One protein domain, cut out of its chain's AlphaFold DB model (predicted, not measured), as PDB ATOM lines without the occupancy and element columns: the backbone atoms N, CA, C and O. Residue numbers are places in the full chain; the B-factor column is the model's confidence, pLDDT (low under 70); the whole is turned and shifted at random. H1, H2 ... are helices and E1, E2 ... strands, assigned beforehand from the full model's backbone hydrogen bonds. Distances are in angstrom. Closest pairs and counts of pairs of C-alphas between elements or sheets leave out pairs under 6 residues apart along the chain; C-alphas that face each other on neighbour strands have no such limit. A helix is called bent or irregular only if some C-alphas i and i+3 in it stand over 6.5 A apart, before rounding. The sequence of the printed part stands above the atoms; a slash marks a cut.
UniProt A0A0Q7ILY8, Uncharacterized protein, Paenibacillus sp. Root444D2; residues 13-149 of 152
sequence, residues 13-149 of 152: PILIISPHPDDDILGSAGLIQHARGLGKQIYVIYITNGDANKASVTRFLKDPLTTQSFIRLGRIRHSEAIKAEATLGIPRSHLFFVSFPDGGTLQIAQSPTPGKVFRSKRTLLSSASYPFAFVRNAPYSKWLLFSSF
ATOM      1  N   PRO A  13     275.210 254.775 331.466       93.06
ATOM      2  CA  PRO A  13     275.528 255.223 332.815       93.06
ATOM      3  C   PRO A  13     274.645 254.553 333.871       93.06
ATOM      4  O   PRO A  13     273.516 254.150 333.591       93.06
ATOM      5  N   ILE A  14     275.151 254.471 335.099       95.31
ATOM      6  CA  ILE A  14     274.395 253.958 336.244       95.31
ATOM      7  C   ILE A  14     273.850 255.144 337.035       95.31
ATOM      8  O   ILE A  14     274.600 256.049 337.398       95.31
ATOM      9  N   LEU A  15     272.553 255.113 337.326       96.44
ATOM     10  CA  LEU A  15     271.893 256.060 338.213       96.44
ATOM     11  C   LEU A  15     271.589 255.384 339.552       96.44
ATOM     12  O   LEU A  15     270.905 254.362 339.593       96.44
ATOM     13  N   ILE A  16     272.074 255.972 340.639       97.06
ATOM     14  CA  ILE A  16     271.771 255.569 342.012       97.06
ATOM     15  C   ILE A  16     270.732 256.542 342.563       97.06
ATOM     16  O   ILE A  16     270.931 257.756 342.546       97.06
ATOM     17  N   ILE A  17     269.615 256.010 343.053       96.50
ATOM     18  CA  ILE A  17     268.571 256.798 343.711       96.50
ATOM     19  C   ILE A  17     268.652 256.509 345.205       96.50
ATOM     20  O   ILE A  17     268.329 255.410 345.652       96.50
ATOM     21  N   SER A  18     269.097 257.506 345.960       97.25
ATOM     22  CA  SER A  18     269.392 257.415 347.384       97.25
ATOM     23  C   SER A  18     268.329 258.143 348.208       97.25
ATOM     24  O   SER A  18     268.110 259.341 347.990       97.25
ATOM     25  N   PRO A  19     267.646 257.481 349.160       96.50
ATOM     26  CA  PRO A  19     266.689 258.158 350.031       96.50
ATOM     27  C   PRO A  19     267.335 259.297 350.838       96.50
ATOM     28  O   PRO A  19     266.784 260.405 350.885       96.50
ATOM     29  N   HIS A  20     268.520 259.059 351.405       97.88
ATOM     30  CA  HIS A  20     269.297 260.039 352.169       97.88
ATOM     31  C   HIS A  20     270.778 260.017 351.745       97.88
ATOM     32  O   HIS A  20     271.204 259.090 351.052       97.88
ATOM     33  N   PRO A  21     271.573 261.046 352.097       98.19
ATOM     34  CA  PRO A  21     273.005 261.038 351.816       98.19
ATOM     35  C   PRO A  21     273.773 260.135 352.789       98.19
ATOM     36  O   PRO A  21     273.982 260.546 353.927       98.19
ATOM     37  N   ASP A  22     274.153 258.936 352.347       97.25
ATOM     38  CA  ASP A  22     274.829 257.824 353.047       97.25
ATOM     39  C   ASP A  22     274.346 256.480 352.475       97.25
ATOM     40  O   ASP A  22     275.155 255.573 352.280       97.25
ATOM     41  N   ASP A  23     273.046 256.351 352.191       98.25
ATOM     42  CA  ASP A  23     272.418 255.124 351.670       98.25
ATOM     43  C   ASP A  23     273.048 254.659 350.335       98.25
ATOM     44  O   ASP A  23     273.220 253.459 350.099       98.25
ATOM     45  N   ASP A  24     273.445 255.605 349.483       97.69
ATOM     46  CA  ASP A  24     274.187 255.427 348.235       97.69
ATOM     47  C   ASP A  24     275.492 254.668 348.462       97.69
ATOM     48  O   ASP A  24     275.710 253.602 347.880       97.69
ATOM     49  N   ILE A  25     276.352 255.166 349.344       97.12
ATOM     50  CA  ILE A  25     277.674 254.579 349.562       97.12
ATOM     51  C   ILE A  25     277.606 253.353 350.477       97.12
ATOM     52  O   ILE A  25     278.289 252.363 350.215       97.12
ATOM     53  N   LEU A  26     276.743 253.356 351.499       97.69
ATOM     54  CA  LEU A  26     276.567 252.221 352.409       97.69
ATOM     55  C   LEU A  26     276.010 251.000 351.672       97.69
ATOM     56  O   LEU A  26     276.447 249.877 351.921       97.69
ATOM     57  N   GLY A  27     275.067 251.216 350.752       95.44
ATOM     58  CA  GLY A  27     274.456 250.146 349.972       95.44
ATOM     59  C   GLY A  27     275.243 249.756 348.721       95.44
ATOM     60  O   GLY A  27     275.112 248.622 348.257       95.44
ATOM     61  N   SER A  28     276.041 250.668 348.147       95.75
ATOM     62  CA  SER A  28     276.565 250.467 346.789       95.75
ATOM     63  C   SER A  28     278.019 250.880 346.531       95.75
ATOM     64  O   SER A  28     278.468 250.746 345.395       95.75
ATOM     65  N   ALA A  29     278.825 251.257 347.533       96.44
ATOM     66  CA  ALA A  29     280.227 251.653 347.301       96.44
ATOM     67  C   ALA A  29     281.068 250.592 346.563       96.44
ATOM     68  O   ALA A  29     281.921 250.933 345.742       96.44
ATOM     69  N   GLY A  30     280.831 249.298 346.806       95.44
ATOM     70  CA  GLY A  30     281.497 248.221 346.061       95.44
ATOM     71  C   GLY A  30     281.109 248.196 344.576       95.44
ATOM     72  O   GLY A  30     281.969 248.041 343.709       95.44
ATOM     73  N   LEU A  31     279.824 248.417 344.275       93.75
ATOM     74  CA  LEU A  31     279.319 248.545 342.907       93.75
ATOM     75  C   LEU A  31     279.897 249.787 342.224       93.75
ATOM     76  O   LEU A  31     280.361 249.686 341.090       93.75
ATOM     77  N   ILE A  32     279.896 250.930 342.916       96.50
ATOM     78  CA  ILE A  32     280.443 252.193 342.417       96.50
ATOM     79  C   ILE A  32     281.907 252.004 342.017       96.50
ATOM     80  O   ILE A  32     282.259 252.255 340.867       96.50
ATOM     81  N   GLN A  33     282.747 251.496 342.926       96.25
ATOM     82  CA  GLN A  33     284.170 251.272 342.652       96.25
ATOM     83  C   GLN A  33     284.375 250.323 341.469       96.25
ATOM     84  O   GLN A  33     285.167 250.613 340.571       96.25
ATOM     85  N   HIS A  34     283.625 249.217 341.423       95.06
ATOM     86  CA  HIS A  34     283.727 248.255 340.332       95.06
ATOM     87  C   HIS A  34     283.334 248.862 338.976       95.06
ATOM     88  O   HIS A  34     284.060 248.716 337.994       95.06
ATOM     89  N   ALA A  35     282.213 249.580 338.918       95.25
ATOM     90  CA  ALA A  35     281.732 250.229 337.703       95.25
ATOM     91  C   ALA A  35     282.674 251.349 337.233       95.25
ATOM     92  O   ALA A  35     282.966 251.452 336.040       95.25
ATOM     93  N   ARG A  36     283.213 252.143 338.165       95.31
ATOM     94  CA  ARG A  36     284.216 253.176 337.876       95.31
ATOM     95  C   ARG A  36     285.515 252.590 337.335       95.31
ATOM     96  O   ARG A  36     286.051 253.145 336.379       95.31
ATOM     97  N   GLY A  37     285.976 251.461 337.873       94.69
ATOM     98  CA  GLY A  37     287.134 250.730 337.347       94.69
ATOM     99  C   GLY A  37     286.950 250.240 335.905       94.69
ATOM    100  O   GLY A  37     287.925 250.042 335.191       94.69
ATOM    101  N   LEU A  38     285.699 250.105 335.449       94.75
ATOM    102  CA  LEU A  38     285.330 249.766 334.070       94.75
ATOM    103  C   LEU A  38     285.019 251.003 333.206       94.75
ATOM    104  O   LEU A  38     284.440 250.869 332.127       94.75
ATOM    105  N   GLY A  39     285.335 252.212 333.683       94.06
ATOM    106  CA  GLY A  39     285.096 253.466 332.964       94.06
ATOM    107  C   GLY A  39     283.624 253.884 332.872       94.06
ATOM    108  O   GLY A  39     283.292 254.761 332.076       94.06
ATOM    109  N   LYS A  40     282.720 253.277 333.655       95.19
ATOM    110  CA  LYS A  40     281.295 253.640 333.637       95.19
ATOM    111  C   LYS A  40     281.068 254.963 334.365       95.19
ATOM    112  O   LYS A  40     281.645 255.214 335.422       95.19
ATOM    113  N   GLN A  41     280.181 255.794 333.824       96.31
ATOM    114  CA  GLN A  41     279.708 256.989 334.516       96.31
ATOM    115  C   GLN A  41     278.653 256.608 335.556       96.31
ATOM    116  O   GLN A  41     277.773 255.792 335.277       96.31
ATOM    117  N   ILE A  42     278.741 257.227 336.730       97.50
ATOM    118  CA  ILE A  42     277.781 257.070 337.822       97.50
ATOM    119  C   ILE A  42     277.168 258.432 338.121       97.50
ATOM    120  O   ILE A  42     277.893 259.428 338.152       97.50
ATOM    121  N   TYR A  43     275.862 258.445 338.347       98.00
ATOM    122  CA  TYR A  43     275.080 259.592 338.785       98.00
ATOM    123  C   TYR A  43     274.328 259.229 340.060       98.00
ATOM    124  O   TYR A  43     273.897 258.085 340.211       98.00
ATOM    125  N   VAL A  44     274.151 260.195 340.960       98.12
ATOM    126  CA  VAL A  44     273.454 259.980 342.233       98.12
ATOM    127  C   VAL A  44     272.386 261.044 342.421       98.12
ATOM    128  O   VAL A  44     272.645 262.244 342.306       98.12
ATOM    129  N   ILE A  45     271.172 260.596 342.716       97.44
ATOM    130  CA  ILE A  45     270.049 261.440 343.109       97.44
ATOM    131  C   ILE A  45     269.764 261.183 344.582       97.44
ATOM    132  O   ILE A  45     269.384 260.078 344.956       97.44
ATOM    133  N   TYR A  46     269.863 262.226 345.398       97.88
ATOM    134  CA  TYR A  46     269.429 262.217 346.789       97.88
ATOM    135  C   TYR A  46     268.008 262.763 346.885       97.88
ATOM    136  O   TYR A  46     267.751 263.925 346.546       97.88
ATOM    137  N   ILE A  47     267.074 261.935 347.351       96.62
ATOM    138  CA  ILE A  47     265.665 262.320 347.493       96.62
ATOM    139  C   ILE A  47     265.510 263.357 348.609       96.62
ATOM    140  O   ILE A  47     264.849 264.382 348.426       96.62
ATOM    141  N   THR A  48     266.157 263.124 349.748       97.31
ATOM    142  CA  THR A  48     266.143 264.022 350.907       97.31
ATOM    143  C   THR A  48     267.559 264.456 351.277       97.31
ATOM    144  O   THR A  48     268.543 263.883 350.816       97.31
ATOM    145  N   ASN A  49     267.667 265.448 352.164       97.56
ATOM    146  CA  ASN A  49     268.952 265.855 352.742       97.56
ATOM    147  C   ASN A  49     269.272 265.122 354.058       97.56
ATOM    148  O   ASN A  49     270.228 265.491 354.740       97.56
ATOM    149  N   GLY A  50     268.469 264.117 354.443       97.50
ATOM    150  CA  GLY A  50     268.668 263.371 355.688       97.50
ATOM    151  C   GLY A  50     268.603 264.246 356.947       97.50
ATOM    152  O   GLY A  50     269.353 264.031 357.905       97.50
ATOM    153  N   ASP A  51     267.764 265.282 356.903       97.69
ATOM    154  CA  ASP A  51     267.734 266.396 357.842       97.69
ATOM    155  C   ASP A  51     266.792 266.185 359.039       97.69
ATOM    156  O   ASP A  51     266.640 267.097 359.846       97.69
ATOM    157  N   ALA A  52     266.183 265.003 359.219       97.19
ATOM    158  CA  ALA A  52     265.269 264.726 360.337       97.19
ATOM    159  C   ALA A  52     265.882 263.874 361.468       97.19
ATOM    160  O   ALA A  52     265.214 263.630 362.494       97.19
ATOM    161  N   ASN A  53     267.144 263.448 361.334       97.12
ATOM    162  CA  ASN A  53     267.809 262.573 362.301       97.12
ATOM    163  C   ASN A  53     268.125 263.302 363.624       97.12
ATOM    164  O   ASN A  53     269.045 264.114 363.722       97.12
ATOM    165  N   LYS A  54     267.364 262.983 364.682       97.62
ATOM    166  CA  LYS A  54     267.546 263.579 366.021       97.62
ATOM    167  C   LYS A  54     268.890 263.219 366.641       97.62
ATOM    168  O   LYS A  54     269.480 264.064 367.301       97.62
ATOM    169  N   ALA A  55     269.342 261.978 366.463       97.62
ATOM    170  CA  ALA A  55     270.586 261.505 367.056       97.62
ATOM    171  C   ALA A  55     271.793 262.207 366.424       97.62
ATOM    172  O   ALA A  55     272.709 262.583 367.144       97.62
ATOM    173  N   SER A  56     271.763 262.464 365.113       97.25
ATOM    174  CA  SER A  56     272.762 263.290 364.428       97.25
ATOM    175  C   SER A  56     272.831 264.697 365.023       97.25
ATOM    176  O   SER A  56     273.913 265.162 365.377       97.25
ATOM    177  N   VAL A  57     271.679 265.343 365.236       98.31
ATOM    178  CA  VAL A  57     271.627 266.670 365.873       98.31
ATOM    179  C   VAL A  57     272.178 266.637 367.305       98.31
ATOM    180  O   VAL A  57     273.048 267.434 367.643       98.31
ATOM    181  N   THR A  58     271.728 265.711 368.153       98.19
ATOM    182  CA  THR A  58     272.086 265.743 369.582       98.19
ATOM    183  C   THR A  58     273.456 265.152 369.896       98.19
ATOM    184  O   THR A  58     274.131 265.642 370.794       98.19
ATOM    185  N   ARG A  59     273.886 264.100 369.192       97.50
ATOM    186  CA  ARG A  59     275.132 263.376 369.506       97.50
ATOM    187  C   ARG A  59     276.330 263.882 368.715       97.50
ATOM    188  O   ARG A  59     277.426 263.925 369.265       97.50
ATOM    189  N   PHE A  60     276.129 264.262 367.453       95.38
ATOM    190  CA  PHE A  60     277.224 264.654 366.562       95.38
ATOM    191  C   PHE A  60     277.348 266.169 366.450       95.38
ATOM    192  O   PHE A  60     278.433 266.703 366.656       95.38
ATOM    193  N   LEU A  61     276.239 266.873 366.199       97.06
ATOM    194  CA  LEU A  61     276.259 268.339 366.192       97.06
ATOM    195  C   LEU A  61     276.311 268.922 367.606       97.06
ATOM    196  O   LEU A  61     276.805 270.032 367.768       97.06
ATOM    197  N   LYS A  62     275.837 268.164 368.609       97.50
ATOM    198  CA  LYS A  62     275.660 268.615 370.001       97.50
ATOM    199  C   LYS A  62     274.781 269.869 370.101       97.50
ATOM    200  O   LYS A  62     274.924 270.666 371.022       97.50
ATOM    201  N   ASP A  63     273.849 270.002 369.160       97.38
ATOM    202  CA  ASP A  63     272.918 271.121 369.065       97.38
ATOM    203  C   ASP A  63     271.579 270.771 369.754       97.38
ATOM    204  O   ASP A  63     271.188 269.597 369.819       97.38
ATOM    205  N   PRO A  64     270.807 271.769 370.223       97.94
ATOM    206  CA  PRO A  64     269.425 271.553 370.648       97.94
ATOM    207  C   PRO A  64     268.547 271.114 369.466       97.94
ATOM    208  O   PRO A  64     268.831 271.434 368.311       97.94
ATOM    209  N   LEU A  65     267.432 270.424 369.731       98.12
ATOM    210  CA  LEU A  65     266.482 269.988 368.697       98.12
ATOM    211  C   LEU A  65     265.612 271.150 368.187       98.12
ATOM    212  O   LEU A  65     264.418 271.221 368.467       98.12
ATOM    213  N   THR A  66     266.217 272.055 367.422       98.44
ATOM    214  CA  THR A  66     265.532 273.189 366.792       98.44
ATOM    215  C   THR A  66     265.412 272.997 365.286       98.44
ATOM    216  O   THR A  66     266.172 272.248 364.671       98.44
ATOM    217  N   THR A  67     264.491 273.735 364.666       98.12
ATOM    218  CA  THR A  67     264.371 273.811 363.206       98.12
ATOM    219  C   THR A  67     265.687 274.179 362.523       98.12
ATOM    220  O   THR A  67     266.041 273.565 361.518       98.12
ATOM    221  N   GLN A  68     266.442 275.125 363.086       98.31
ATOM    222  CA  GLN A  68     267.724 275.537 362.519       98.31
ATOM    223  C   GLN A  68     268.775 274.431 362.616       98.31
ATOM    224  O   GLN A  68     269.539 274.244 361.674       98.31
ATOM    225  N   SER A  69     268.770 273.643 363.692       98.50
ATOM    226  CA  SER A  69     269.688 272.510 363.853       98.50
ATOM    227  C   SER A  69     269.446 271.419 362.806       98.50
ATOM    228  O   SER A  69     270.394 270.865 362.256       98.50
ATOM    229  N   PHE A  70     268.182 271.141 362.469       98.62
ATOM    230  CA  PHE A  70     267.832 270.203 361.398       98.62
ATOM    231  C   PHE A  70     268.239 270.734 360.014       98.62
ATOM    232  O   PHE A  70     268.882 270.022 359.247       98.62
ATOM    233  N   ILE A  71     267.972 272.012 359.714       98.44
ATOM    234  CA  ILE A  71     268.424 272.637 358.455       98.44
ATOM    235  C   ILE A  71     269.959 272.620 358.354       98.44
ATOM    236  O   ILE A  71     270.521 272.341 357.291       98.44
ATOM    237  N   ARG A  72     270.651 272.894 359.465       98.38
ATOM    238  CA  ARG A  72     272.111 272.818 359.562       98.38
ATOM    239  C   ARG A  72     272.609 271.400 359.290       98.38
ATOM    240  O   ARG A  72     273.538 271.253 358.498       98.38
ATOM    241  N   LEU A  73     271.972 270.380 359.868       98.62
ATOM    242  CA  LEU A  73     272.291 268.980 359.589       98.62
ATOM    243  C   LEU A  73     272.179 268.663 358.091       98.62
ATOM    244  O   LEU A  73     273.120 268.115 357.528       98.62
ATOM    245  N   GLY A  74     271.093 269.070 357.426       98.31
ATOM    246  CA  GLY A  74     270.924 268.848 355.985       98.31
ATOM    247  C   GLY A  74     272.040 269.471 355.132       98.31
ATOM    248  O   GLY A  74     272.511 268.859 354.176       98.31
ATOM    249  N   ARG A  75     272.524 270.667 355.497       98.50
ATOM    250  CA  ARG A  75     273.664 271.324 354.817       98.50
ATOM    251  C   ARG A  75     274.989 270.595 355.040       98.50
ATOM    252  O   ARG A  75     275.815 270.524 354.131       98.50
ATOM    253  N   ILE A  76     275.193 270.076 356.249       98.50
ATOM    254  CA  ILE A  76     276.383 269.292 356.589       98.50
ATOM    255  C   ILE A  76     276.381 267.994 355.784       98.50
ATOM    256  O   ILE A  76     277.343 267.751 355.059       98.50
ATOM    257  N   ARG A  77     275.273 267.246 355.792       98.50
ATOM    258  CA  ARG A  77     275.143 265.985 355.046       98.50
ATOM    259  C   ARG A  77     275.276 266.160 353.536       98.50
ATOM    260  O   ARG A  77     275.876 265.323 352.874       98.50
ATOM    261  N   HIS A  78     274.799 267.277 352.986       98.56
ATOM    262  CA  HIS A  78     275.072 267.656 351.594       98.56
ATOM    263  C   HIS A  78     276.576 267.779 351.310       98.56
ATOM    264  O   HIS A  78     277.077 267.228 350.331       98.56
ATOM    265  N   SER A  79     277.306 268.471 352.186       98.56
ATOM    266  CA  SER A  79     278.756 268.642 352.047       98.56
ATOM    267  C   SER A  79     279.515 267.326 352.247       98.56
ATOM    268  O   SER A  79     280.514 267.089 351.571       98.56
ATOM    269  N   GLU A  80     279.051 266.477 353.164       98.44
ATOM    270  CA  GLU A  80     279.594 265.138 353.408       98.44
ATOM    271  C   GLU A  80     279.411 264.235 352.192       98.44
ATOM    272  O   GLU A  80     280.388 263.645 351.747       98.44
ATOM    273  N   ALA A  81     278.216 264.205 351.598       98.56
ATOM    274  CA  ALA A  81     277.929 263.426 350.396       98.56
ATOM    275  C   ALA A  81     278.860 263.798 349.238       98.56
ATOM    276  O   ALA A  81     279.485 262.931 348.638       98.56
ATOM    277  N   ILE A  82     279.049 265.099 348.983       98.69
ATOM    278  CA  ILE A  82     279.975 265.573 347.943       98.69
ATOM    279  C   ILE A  82     281.399 265.075 348.197       98.69
ATOM    280  O   ILE A  82     282.075 264.638 347.267       98.69
ATOM    281  N   LYS A  83     281.873 265.172 349.443       98.69
ATOM    282  CA  LYS A  83     283.225 264.734 349.804       98.69
ATOM    283  C   LYS A  83     283.365 263.220 349.699       98.69
ATOM    284  O   LYS A  83     284.372 262.765 349.173       98.69
ATOM    285  N   ALA A  84     282.377 262.463 350.172       98.06
ATOM    286  CA  ALA A  84     282.381 261.007 350.135       98.06
ATOM    287  C   ALA A  84     282.403 260.498 348.689       98.06
ATOM    288  O   ALA A  84     283.276 259.713 348.322       98.06
ATOM    289  N   GLU A  85     281.532 261.034 347.841       98.38
ATOM    290  CA  GLU A  85     281.449 260.673 346.427       98.38
ATOM    291  C   GLU A  85     282.710 261.035 345.638       98.38
ATOM    292  O   GLU A  85     283.172 260.271 344.785       98.38
ATOM    293  N   ALA A  86     283.354 262.153 345.987       98.25
ATOM    294  CA  ALA A  86     284.647 262.507 345.416       98.25
ATOM    295  C   ALA A  86     285.726 261.450 345.717       98.25
ATOM    296  O   ALA A  86     286.569 261.194 344.855       98.25
ATOM    297  N   THR A  87     285.687 260.782 346.881       97.56
ATOM    298  CA  THR A  87     286.632 259.687 347.188       97.56
ATOM    299  C   THR A  87     286.402 258.446 346.321       97.56
ATOM    300  O   THR A  87     287.343 257.708 346.043       97.56
ATOM    301  N   LEU A  88     285.175 258.258 345.824       97.19
ATOM    302  CA  LEU A  88     284.801 257.212 344.868       97.19
ATOM    303  C   LEU A  88     284.987 257.657 343.402       97.19
ATOM    304  O   LEU A  88     284.640 256.931 342.466       97.19
ATOM    305  N   GLY A  89     285.548 258.851 343.185       97.00
ATOM    306  CA  GLY A  89     285.826 259.422 341.870       97.00
ATOM    307  C   GLY A  89     284.606 260.011 341.160       97.00
ATOM    308  O   GLY A  89     284.705 260.354 339.977       97.00
ATOM    309  N   ILE A  90     283.454 260.130 341.826       98.19
ATOM    310  CA  ILE A  90     282.237 260.698 341.239       98.19
ATOM    311  C   ILE A  90     282.303 262.231 341.331       98.19
ATOM    312  O   ILE A  90     282.457 262.785 342.422       98.19
ATOM    313  N   PRO A  91     282.233 262.956 340.198       97.75
ATOM    314  CA  PRO A  91     282.352 264.406 340.214       97.75
ATOM    315  C   PRO A  91     281.077 265.059 340.759       97.75
ATOM    316  O   PRO A  91     279.965 264.571 340.562       97.75
ATOM    317  N   ARG A  92     281.219 266.244 341.364       97.81
ATOM    318  CA  ARG A  92     280.096 267.026 341.914       97.81
ATOM    319  C   ARG A  92     278.958 267.261 340.913       97.81
ATOM    320  O   ARG A  92     277.803 267.339 341.333       97.81
ATOM    321  N   SER A  93     279.266 267.405 339.626       97.38
ATOM    322  CA  SER A  93     278.282 267.602 338.552       97.38
ATOM    323  C   SER A  93     277.346 266.407 338.349       97.38
ATOM    324  O   SER A  93     276.317 266.561 337.703       97.38
ATOM    325  N   HIS A  94     277.674 265.240 338.907       97.88
ATOM    326  CA  HIS A  94     276.866 264.022 338.825       97.88
ATOM    327  C   HIS A  94     275.982 263.801 340.064       97.88
ATOM    328  O   HIS A  94     275.310 262.774 340.165       97.88
ATOM    329  N   LEU A  95     275.996 264.744 341.013       98.31
ATOM    330  CA  LEU A  95     275.267 264.655 342.276       98.31
ATOM    331  C   LEU A  95     274.096 265.641 342.286       98.31
ATOM    332  O   LEU A  95     274.288 266.865 342.244       98.31
ATOM    333  N   PHE A  96     272.883 265.109 342.400       97.00
ATOM    334  CA  PHE A  96     271.643 265.877 342.365       97.00
ATOM    335  C   PHE A  96     270.885 265.735 343.682       97.00
ATOM    336  O   PHE A  96     270.660 264.634 344.169       97.00
ATOM    337  N   PHE A  97     270.464 266.859 344.260       97.06
ATOM    338  CA  PHE A  97     269.809 266.894 345.568       97.06
ATOM    339  C   PHE A  97     268.389 267.422 345.420       97.06
ATOM    340  O   PHE A  97     268.183 268.629 345.300       97.06
ATOM    341  N   VAL A  98     267.391 266.545 345.450       95.12
ATOM    342  CA  VAL A  98     265.984 266.942 345.271       95.12
ATOM    343  C   VAL A  98     265.478 267.742 346.475       95.12
ATOM    344  O   VAL A  98     264.672 268.657 346.320       95.12
ATOM    345  N   SER A  99     266.032 267.487 347.665       95.81
ATOM    346  CA  SER A  99     265.740 268.231 348.900       95.81
ATOM    347  C   SER A  99     264.276 268.145 349.364       95.81
ATOM    348  O   SER A  99     263.764 269.098 349.964       95.81
ATOM    349  N   PHE A 100     263.608 267.008 349.127       95.69
ATOM    350  CA  PHE A 100     262.346 266.683 349.804       95.69
ATOM    351  C   PHE A 100     262.574 266.492 351.315       95.69
ATOM    352  O   PHE A 100     263.697 266.206 351.744       95.69
ATOM    353  N   PRO A 101     261.528 266.660 352.145       96.06
ATOM    354  CA  PRO A 101     261.677 266.584 353.587       96.06
ATOM    355  C   PRO A 101     261.883 265.135 354.033       96.06
ATOM    356  O   PRO A 101     261.085 264.250 353.701       96.06
ATOM    357  N   ASP A 102     262.918 264.917 354.840       96.62
ATOM    358  CA  ASP A 102     263.174 263.631 355.481       96.62
ATOM    359  C   ASP A 102     261.985 263.234 356.389       96.62
ATOM    360  O   ASP A 102     261.409 264.056 357.115       96.62
ATOM    361  N   GLY A 103     261.550 261.977 356.268       94.56
ATOM    362  CA  GLY A 103     260.357 261.421 356.917       94.56
ATOM    363  C   GLY A 103     259.000 261.887 356.361       94.56
ATOM    364  O   GLY A 103     257.971 261.553 356.954       94.56
ATOM    365  N   GLY A 104     258.975 262.668 355.269       94.56
ATOM    366  CA  GLY A 104     257.750 263.208 354.655       94.56
ATOM    367  C   GLY A 104     257.420 262.692 353.248       94.56
ATOM    368  O   GLY A 104     256.338 262.973 352.728       94.56
ATOM    369  N   THR A 105     258.333 261.961 352.604       93.62
ATOM    370  CA  THR A 105     258.226 261.555 351.187       93.62
ATOM    371  C   THR A 105     257.032 260.642 350.910       93.62
ATOM    372  O   THR A 105     256.329 260.843 349.920       93.62
ATOM    373  N   LEU A 106     256.742 259.687 351.799       94.19
ATOM    374  CA  LEU A 106     255.601 258.780 351.649       94.19
ATOM    375  C   LEU A 106     254.264 259.531 351.715       94.19
ATOM    376  O   LEU A 106     253.395 259.312 350.875       94.19
ATOM    377  N   GLN A 107     254.108 260.456 352.668       95.19
ATOM    378  CA  GLN A 107     252.888 261.257 352.800       95.19
ATOM    379  C   GLN A 107     252.679 262.166 351.584       95.19
ATOM    380  O   GLN A 107     251.545 262.355 351.150       95.19
ATOM    381  N   ILE A 108     253.761 262.707 351.015       94.50
ATOM    382  CA  ILE A 108     253.706 263.475 349.766       94.50
ATOM    383  C   ILE A 108     253.233 262.576 348.617       94.50
ATOM    384  O   ILE A 108     252.277 262.925 347.924       94.50
ATOM    385  N   ALA A 109     253.839 261.397 348.443       92.25
ATOM    386  CA  ALA A 109     253.491 260.456 347.375       92.25
ATOM    387  C   ALA A 109     252.034 259.955 347.463       92.25
ATOM    388  O   ALA A 109     251.344 259.815 346.446       92.25
ATOM    389  N   GLN A 110     251.553 259.723 348.685       94.19
ATOM    390  CA  GLN A 110     250.202 259.243 348.980       94.19
ATOM    391  C   GLN A 110     249.151 260.359 349.061       94.19
ATOM    392  O   GLN A 110     247.975 260.062 349.263       94.19
ATOM    393  N   SER A 111     249.524 261.631 348.883       93.94
ATOM    394  CA  SER A 111     248.556 262.730 348.921       93.94
ATOM    395  C   SER A 111     247.459 262.527 347.859       93.94
ATOM    396  O   SER A 111     247.787 262.401 346.671       93.94
ATOM    397  N   PRO A 112     246.161 262.538 348.240       93.38
ATOM    398  CA  PRO A 112     245.050 262.426 347.290       93.38
ATOM    399  C   PRO A 112     244.894 263.693 346.441       93.38
ATOM    400  O   PRO A 112     244.300 263.660 345.371       93.38
ATOM    401  N   THR A 113     245.456 264.812 346.902       93.44
ATOM    402  CA  THR A 113     245.471 266.091 346.191       93.44
ATOM    403  C   THR A 113     246.901 266.355 345.716       93.44
ATOM    404  O   THR A 113     247.743 266.730 346.541       93.44
ATOM    405  N   PRO A 114     247.224 266.171 344.419       88.44
ATOM    406  CA  PRO A 114     248.610 266.205 343.961       88.44
ATOM    407  C   PRO A 114     249.354 267.521 344.223       88.44
ATOM    408  O   PRO A 114     250.559 267.505 344.464       88.44
ATOM    409  N   GLY A 115     248.638 268.648 344.216       90.56
ATOM    410  CA  GLY A 115     249.184 269.977 344.508       90.56
ATOM    411  C   GLY A 115     249.233 270.349 345.995       90.56
ATOM    412  O   GLY A 115     249.733 271.422 346.325       90.56
ATOM    413  N   LYS A 116     248.728 269.503 346.907       94.50
ATOM    414  CA  LYS A 116     248.745 269.806 348.346       94.50
ATOM    415  C   LYS A 116     250.183 269.869 348.844       94.50
ATOM    416  O   LYS A 116     250.925 268.893 348.749       94.50
ATOM    417  N   VAL A 117     250.542 271.020 349.402       95.94
ATOM    418  CA  VAL A 117     251.873 271.272 349.946       95.94
ATOM    419  C   VAL A 117     252.001 270.627 351.323       95.94
ATOM    420  O   VAL A 117     251.204 270.874 352.229       95.94
ATOM    421  N   PHE A 118     253.024 269.799 351.480       96.94
ATOM    422  CA  PHE A 118     253.435 269.223 352.749       96.94
ATOM    423  C   PHE A 118     254.385 270.173 353.484       96.94
ATOM    424  O   PHE A 118     255.253 270.797 352.879       96.94
ATOM    425  N   ARG A 119     254.264 270.254 354.811       97.69
ATOM    426  CA  ARG A 119     255.187 271.007 355.667       97.69
ATOM    427  C   ARG A 119     255.950 270.048 356.573       97.69
ATOM    428  O   ARG A 119     255.338 269.287 357.321       97.69
ATOM    429  N   SER A 120     257.280 270.101 356.526       97.12
ATOM    430  CA  SER A 120     258.136 269.286 357.393       97.12
ATOM    431  C   SER A 120     257.881 269.594 358.865       97.12
ATOM    432  O   SER A 120     257.881 270.753 359.272       97.12
ATOM    433  N   LYS A 121     257.744 268.558 359.699       96.00
ATOM    434  CA  LYS A 121     257.640 268.725 361.159       96.00
ATOM    435  C   LYS A 121     258.970 269.118 361.813       96.00
ATOM    436  O   LYS A 121     258.970 269.515 362.972       96.00
ATOM    437  N   ARG A 122     260.104 268.951 361.118       96.56
ATOM    438  CA  ARG A 122     261.448 269.207 361.667       96.56
ATOM    439  C   ARG A 122     261.995 270.546 361.208       96.56
ATOM    440  O   ARG A 122     262.279 271.412 362.030       96.56
ATOM    441  N   THR A 123     262.076 270.734 359.897       97.62
ATOM    442  CA  THR A 123     262.631 271.950 359.296       97.62
ATOM    443  C   THR A 123     261.591 273.047 359.098       97.62
ATOM    444  O   THR A 123     261.955 274.167 358.761       97.62
ATOM    445  N   LEU A 124     260.297 272.749 359.276       97.88
ATOM    446  CA  LEU A 124     259.171 273.656 359.004       97.88
ATOM    447  C   LEU A 124     259.089 274.178 357.560       97.88
ATOM    448  O   LEU A 124     258.161 274.934 357.256       97.88
ATOM    449  N   LEU A 125     259.996 273.738 356.682       97.50
ATOM    450  CA  LEU A 125     260.004 274.029 355.257       97.50
ATOM    451  C   LEU A 125     258.817 273.352 354.568       97.50
ATOM    452  O   LEU A 125     258.388 272.255 354.945       97.50
ATOM    453  N   SER A 126     258.315 274.019 353.538       97.19
ATOM    454  CA  SER A 126     257.244 273.552 352.654       97.19
ATOM    455  C   SER A 126     257.679 273.474 351.185       97.19
ATOM    456  O   SER A 126     256.872 273.179 350.304       97.19
ATOM    457  N   SER A 127     258.956 273.739 350.916       96.19
ATOM    458  CA  SER A 127     259.570 273.694 349.594       96.19
ATOM    459  C   SER A 127     261.065 273.394 349.700       96.19
ATOM    460  O   SER A 127     261.668 273.574 350.763       96.19
ATOM    461  N   ALA A 128     261.675 272.980 348.589       94.94
ATOM    462  CA  ALA A 128     263.105 272.720 348.439       94.94
ATOM    463  C   ALA A 128     263.927 274.027 348.497       94.94
ATOM    464  O   ALA A 128     264.500 274.487 347.511       94.94
ATOM    465  N   SER A 129     263.950 274.649 349.678       95.44
ATOM    466  CA  SER A 129     264.550 275.966 349.944       95.44
ATOM    467  C   SER A 129     266.068 275.915 350.171       95.44
ATOM    468  O   SER A 129     266.699 276.935 350.445       95.44
ATOM    469  N   TYR A 130     266.679 274.729 350.101       96.69
ATOM    470  CA  TYR A 130     268.131 274.603 350.175       96.69
ATOM    471  C   TYR A 130     268.767 275.217 348.917       96.69
ATOM    472  O   TYR A 130     268.286 274.975 347.810       96.69
ATOM    473  N   PRO A 131     269.877 275.971 349.039       96.31
ATOM    474  CA  PRO A 131     270.486 276.659 347.896       96.31
ATOM    475  C   PRO A 131     271.013 275.698 346.819       96.31
ATOM    476  O   PRO A 131     271.177 276.095 345.669       96.31
ATOM    477  N   PHE A 132     271.257 274.441 347.189       95.94
ATOM    478  CA  PHE A 132     271.737 273.370 346.317       95.94
ATOM    479  C   PHE A 132     270.622 272.447 345.799       95.94
ATOM    480  O   PHE A 132     270.932 271.435 345.170       95.94
ATOM    481  N   ALA A 133     269.351 272.756 346.084       95.62
ATOM    482  CA  ALA A 133     268.230 271.967 345.593       95.62
ATOM    483  C   ALA A 133     268.215 271.939 344.058       95.62
ATOM    484  O   ALA A 133     268.356 272.980 343.413       95.62
ATOM    485  N   PHE A 134     268.015 270.750 343.489       92.44
ATOM    486  CA  PHE A 134     268.002 270.519 342.047       92.44
ATOM    487  C   PHE A 134     266.937 271.375 341.351       92.44
ATOM    488  O   PHE A 134     267.240 272.088 340.398       92.44
ATOM    489  N   VAL A 135     265.723 271.396 341.908       90.25
ATOM    490  CA  VAL A 135     264.670 272.346 341.533       90.25
ATOM    491  C   VAL A 135     264.461 273.307 342.701       90.25
ATOM    492  O   VAL A 135     263.781 272.991 343.681       90.25
ATOM    493  N   ARG A 136     265.095 274.482 342.626       90.50
ATOM    494  CA  ARG A 136     265.046 275.487 343.699       90.50
ATOM    495  C   ARG A 136     263.610 275.921 343.990       90.50
ATOM    496  O   ARG A 136     262.854 276.235 343.077       90.50
ATOM    497  N   ASN A 137     263.264 275.976 345.277       93.19
ATOM    498  CA  ASN A 137     261.958 276.404 345.791       93.19
ATOM    499  C   ASN A 137     260.758 275.562 345.322       93.19
ATOM    500  O   ASN A 137     259.616 275.975 345.525       93.19
ATOM    501  N   ALA A 138     260.989 274.371 344.760       92.00
ATOM    502  CA  ALA A 138     259.927 273.430 344.422       92.00
ATOM    503  C   ALA A 138     259.074 273.104 345.665       92.00
ATOM    504  O   ALA A 138     259.637 272.638 346.661       92.00
ATOM    505  N   PRO A 139     257.748 273.345 345.665       94.94
ATOM    506  CA  PRO A 139     256.899 272.970 346.788       94.94
ATOM    507  C   PRO A 139     256.922 271.462 347.034       94.94
ATOM    508  O   PRO A 139     257.012 270.655 346.111       94.94
ATOM    509  N   TYR A 140     256.785 271.077 348.299       95.00
ATOM    510  CA  TYR A 140     256.701 269.679 348.704       95.00
ATOM    511  C   TYR A 140     255.329 269.099 348.359       95.00
ATOM    512  O   TYR A 140     254.457 268.981 349.216       95.00
ATOM    513  N   SER A 141     255.124 268.769 347.087       94.00
ATOM    514  CA  SER A 141     253.868 268.238 346.563       94.00
ATOM    515  C   SER A 141     254.108 267.025 345.665       94.00
ATOM    516  O   SER A 141     255.200 266.812 345.134       94.00
ATOM    517  N   LYS A 142     253.065 266.207 345.497       88.75
ATOM    518  CA  LYS A 142     253.120 264.994 344.673       88.75
ATOM    519  C   LYS A 142     253.420 265.316 343.212       88.75
ATOM    520  O   LYS A 142     254.143 264.566 342.572       88.75
ATOM    521  N   TRP A 143     252.872 266.418 342.696       77.94
ATOM    522  CA  TRP A 143     253.082 266.831 341.307       77.94
ATOM    523  C   TRP A 143     254.580 266.952 340.982       77.94
ATOM    524  O   TRP A 143     255.046 266.342 340.026       77.94
ATOM    525  N   LEU A 144     255.346 267.611 341.858       73.50
ATOM    526  CA  LEU A 144     256.793 267.769 341.697       73.50
ATOM    527  C   LEU A 144     257.595 266.505 341.965       73.50
ATOM    528  O   LEU A 144     258.641 266.327 341.347       73.50
ATOM    529  N   LEU A 145     257.121 265.618 342.844       65.25
ATOM    530  CA  LEU A 145     257.798 264.345 343.088       65.25
ATOM    531  C   LEU A 145     257.894 263.505 341.808       65.25
ATOM    532  O   LEU A 145     258.880 262.804 341.636       65.25
ATOM    533  N   PHE A 146     256.913 263.597 340.907       65.81
ATOM    534  CA  PHE A 146     256.914 262.842 339.650       65.81
ATOM    535  C   PHE A 146     257.364 263.669 338.439       65.81
ATOM    536  O   PHE A 146     257.977 263.113 337.534       65.81
ATOM    537  N   SER A 147     257.133 264.987 338.420       66.06
ATOM    538  CA  SER A 147     257.568 265.835 337.301       66.06
ATOM    539  C   SER A 147     259.062 266.174 337.332       66.06
ATOM    540  O   SER A 147     259.633 266.442 336.282       66.06
ATOM    541  N   SER A 148     259.721 266.130 338.500       58.12
ATOM    542  CA  SER A 148     261.167 266.419 338.617       58.12
ATOM    543  C   SER A 148     262.069 265.341 338.002       58.12
ATOM    544  O   SER A 148     263.277 265.546 337.913       58.12
ATOM    545  N   PHE A 149     261.497 264.205 337.588       58.78
ATOM    546  CA  PHE A 149     262.214 263.081 336.976       58.78
ATOM    547  C   PHE A 149     261.869 262.872 335.492       58.78
ATOM    548  O   PHE A 149     262.323 261.898 334.901       58.78
TER     549      PHE A 149
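What this domain is: This is residues 13 to 149 of the 152 residues of an uncharacterized protein of Paenibacillus sp. Root444D2 (UniProt A0A0Q7ILY8). Look first for a small three-stranded parallel sheet with two helices, H1 and H3, over one face and running along the strands. H2 packs on residues 69 to 73 of H3, away from the sheet, while the short H4 and H5 pack together, H5 only grazing the sheet with its residues 144 to 145, and are joined by a long winding stretch, residues 110 to 141. The printed part has 137 residues, with five named helices and three named strands in the order E1 H1 E2 H2 H3 E3 H4 H5; the sheet runs E1 E2 E3, and the class is mixed, helices and strands. It is compact, with a radius of gyration of the C-alphas of 15.3 A and spans of 44 by 37 by 23 A.

How they stand to each other: Begin at inner strand E2, residues 42 to 48. Edge strand E1, residues 14 to 18, is its parallel neighbour at 18 degrees; look at N 16 and O 43, 2.8 A apart and within hydrogen-bond range. Edge strand E3, residues 95 to 100, is parallel to E2 at 16 degrees, with N 46 and O 96 at 2.8 A. H1, residues 23 to 37, is on the sheet over E1, at a height over the sheet of 8.9 A, and runs along the strands at 8 degrees to E1 on the local plane. H3, residues 67 to 87, is on the same face at a height over the sheet of 10.2 A, over E3 and only just not over E2, on which 2 of its C-alphas fall. This makes two layers, helices on one face of a sheet. E1, H1, E2 and E2, H2 H3, E3 are strand-helix-strand units, parallel neighbour strands joined through helices, each with a right-handed crossover. H1 and H3 are close but not clearly touching; their closest C-alphas, of Ile 25 and Glu 85, are 7.8 A apart. H2, residues 54 to 61, is not on the sheet; it touches H3, with the C-alphas of Val 57 and Ser 69 closest at 6.5 A. H4, residues 105 to 109, touches H5, residues 142 to 147, closest at the C-alphas of Ala 109 and Lys 142, 5.3 A. H5 only grazes the sheet, with residues 144 to 145. In H3, H4 and H5 every O i to N i+4 pair is within hydrogen-bond range; in H1 it is 9 of 11 and in H2 3 of 4.

Where its parts are: Find C-alpha 14 at (274.395, 253.958, 336.244), where E1 begins its 12.7 A. E2 is 18.8 A long and E3 15.1 A. H1, 21.0 A, is irregular: C-alphas 27 and 30 are 8.3 A apart. H3 runs 30.8 A from C-alpha 67 at (264.371, 273.811, 363.206). H2 and H4 are shorter, and H5 ends at C-alpha 147, (257.568, 265.835, 337.301).

The domain as a whole: The two C-alphas farthest apart, of Leu 38 and Pro 64, are 45.4 A apart. The printed part has no cut; the link from H4 to H5, 32 residues, is long. Look for pLDDT under 70 at residues 145 to 149.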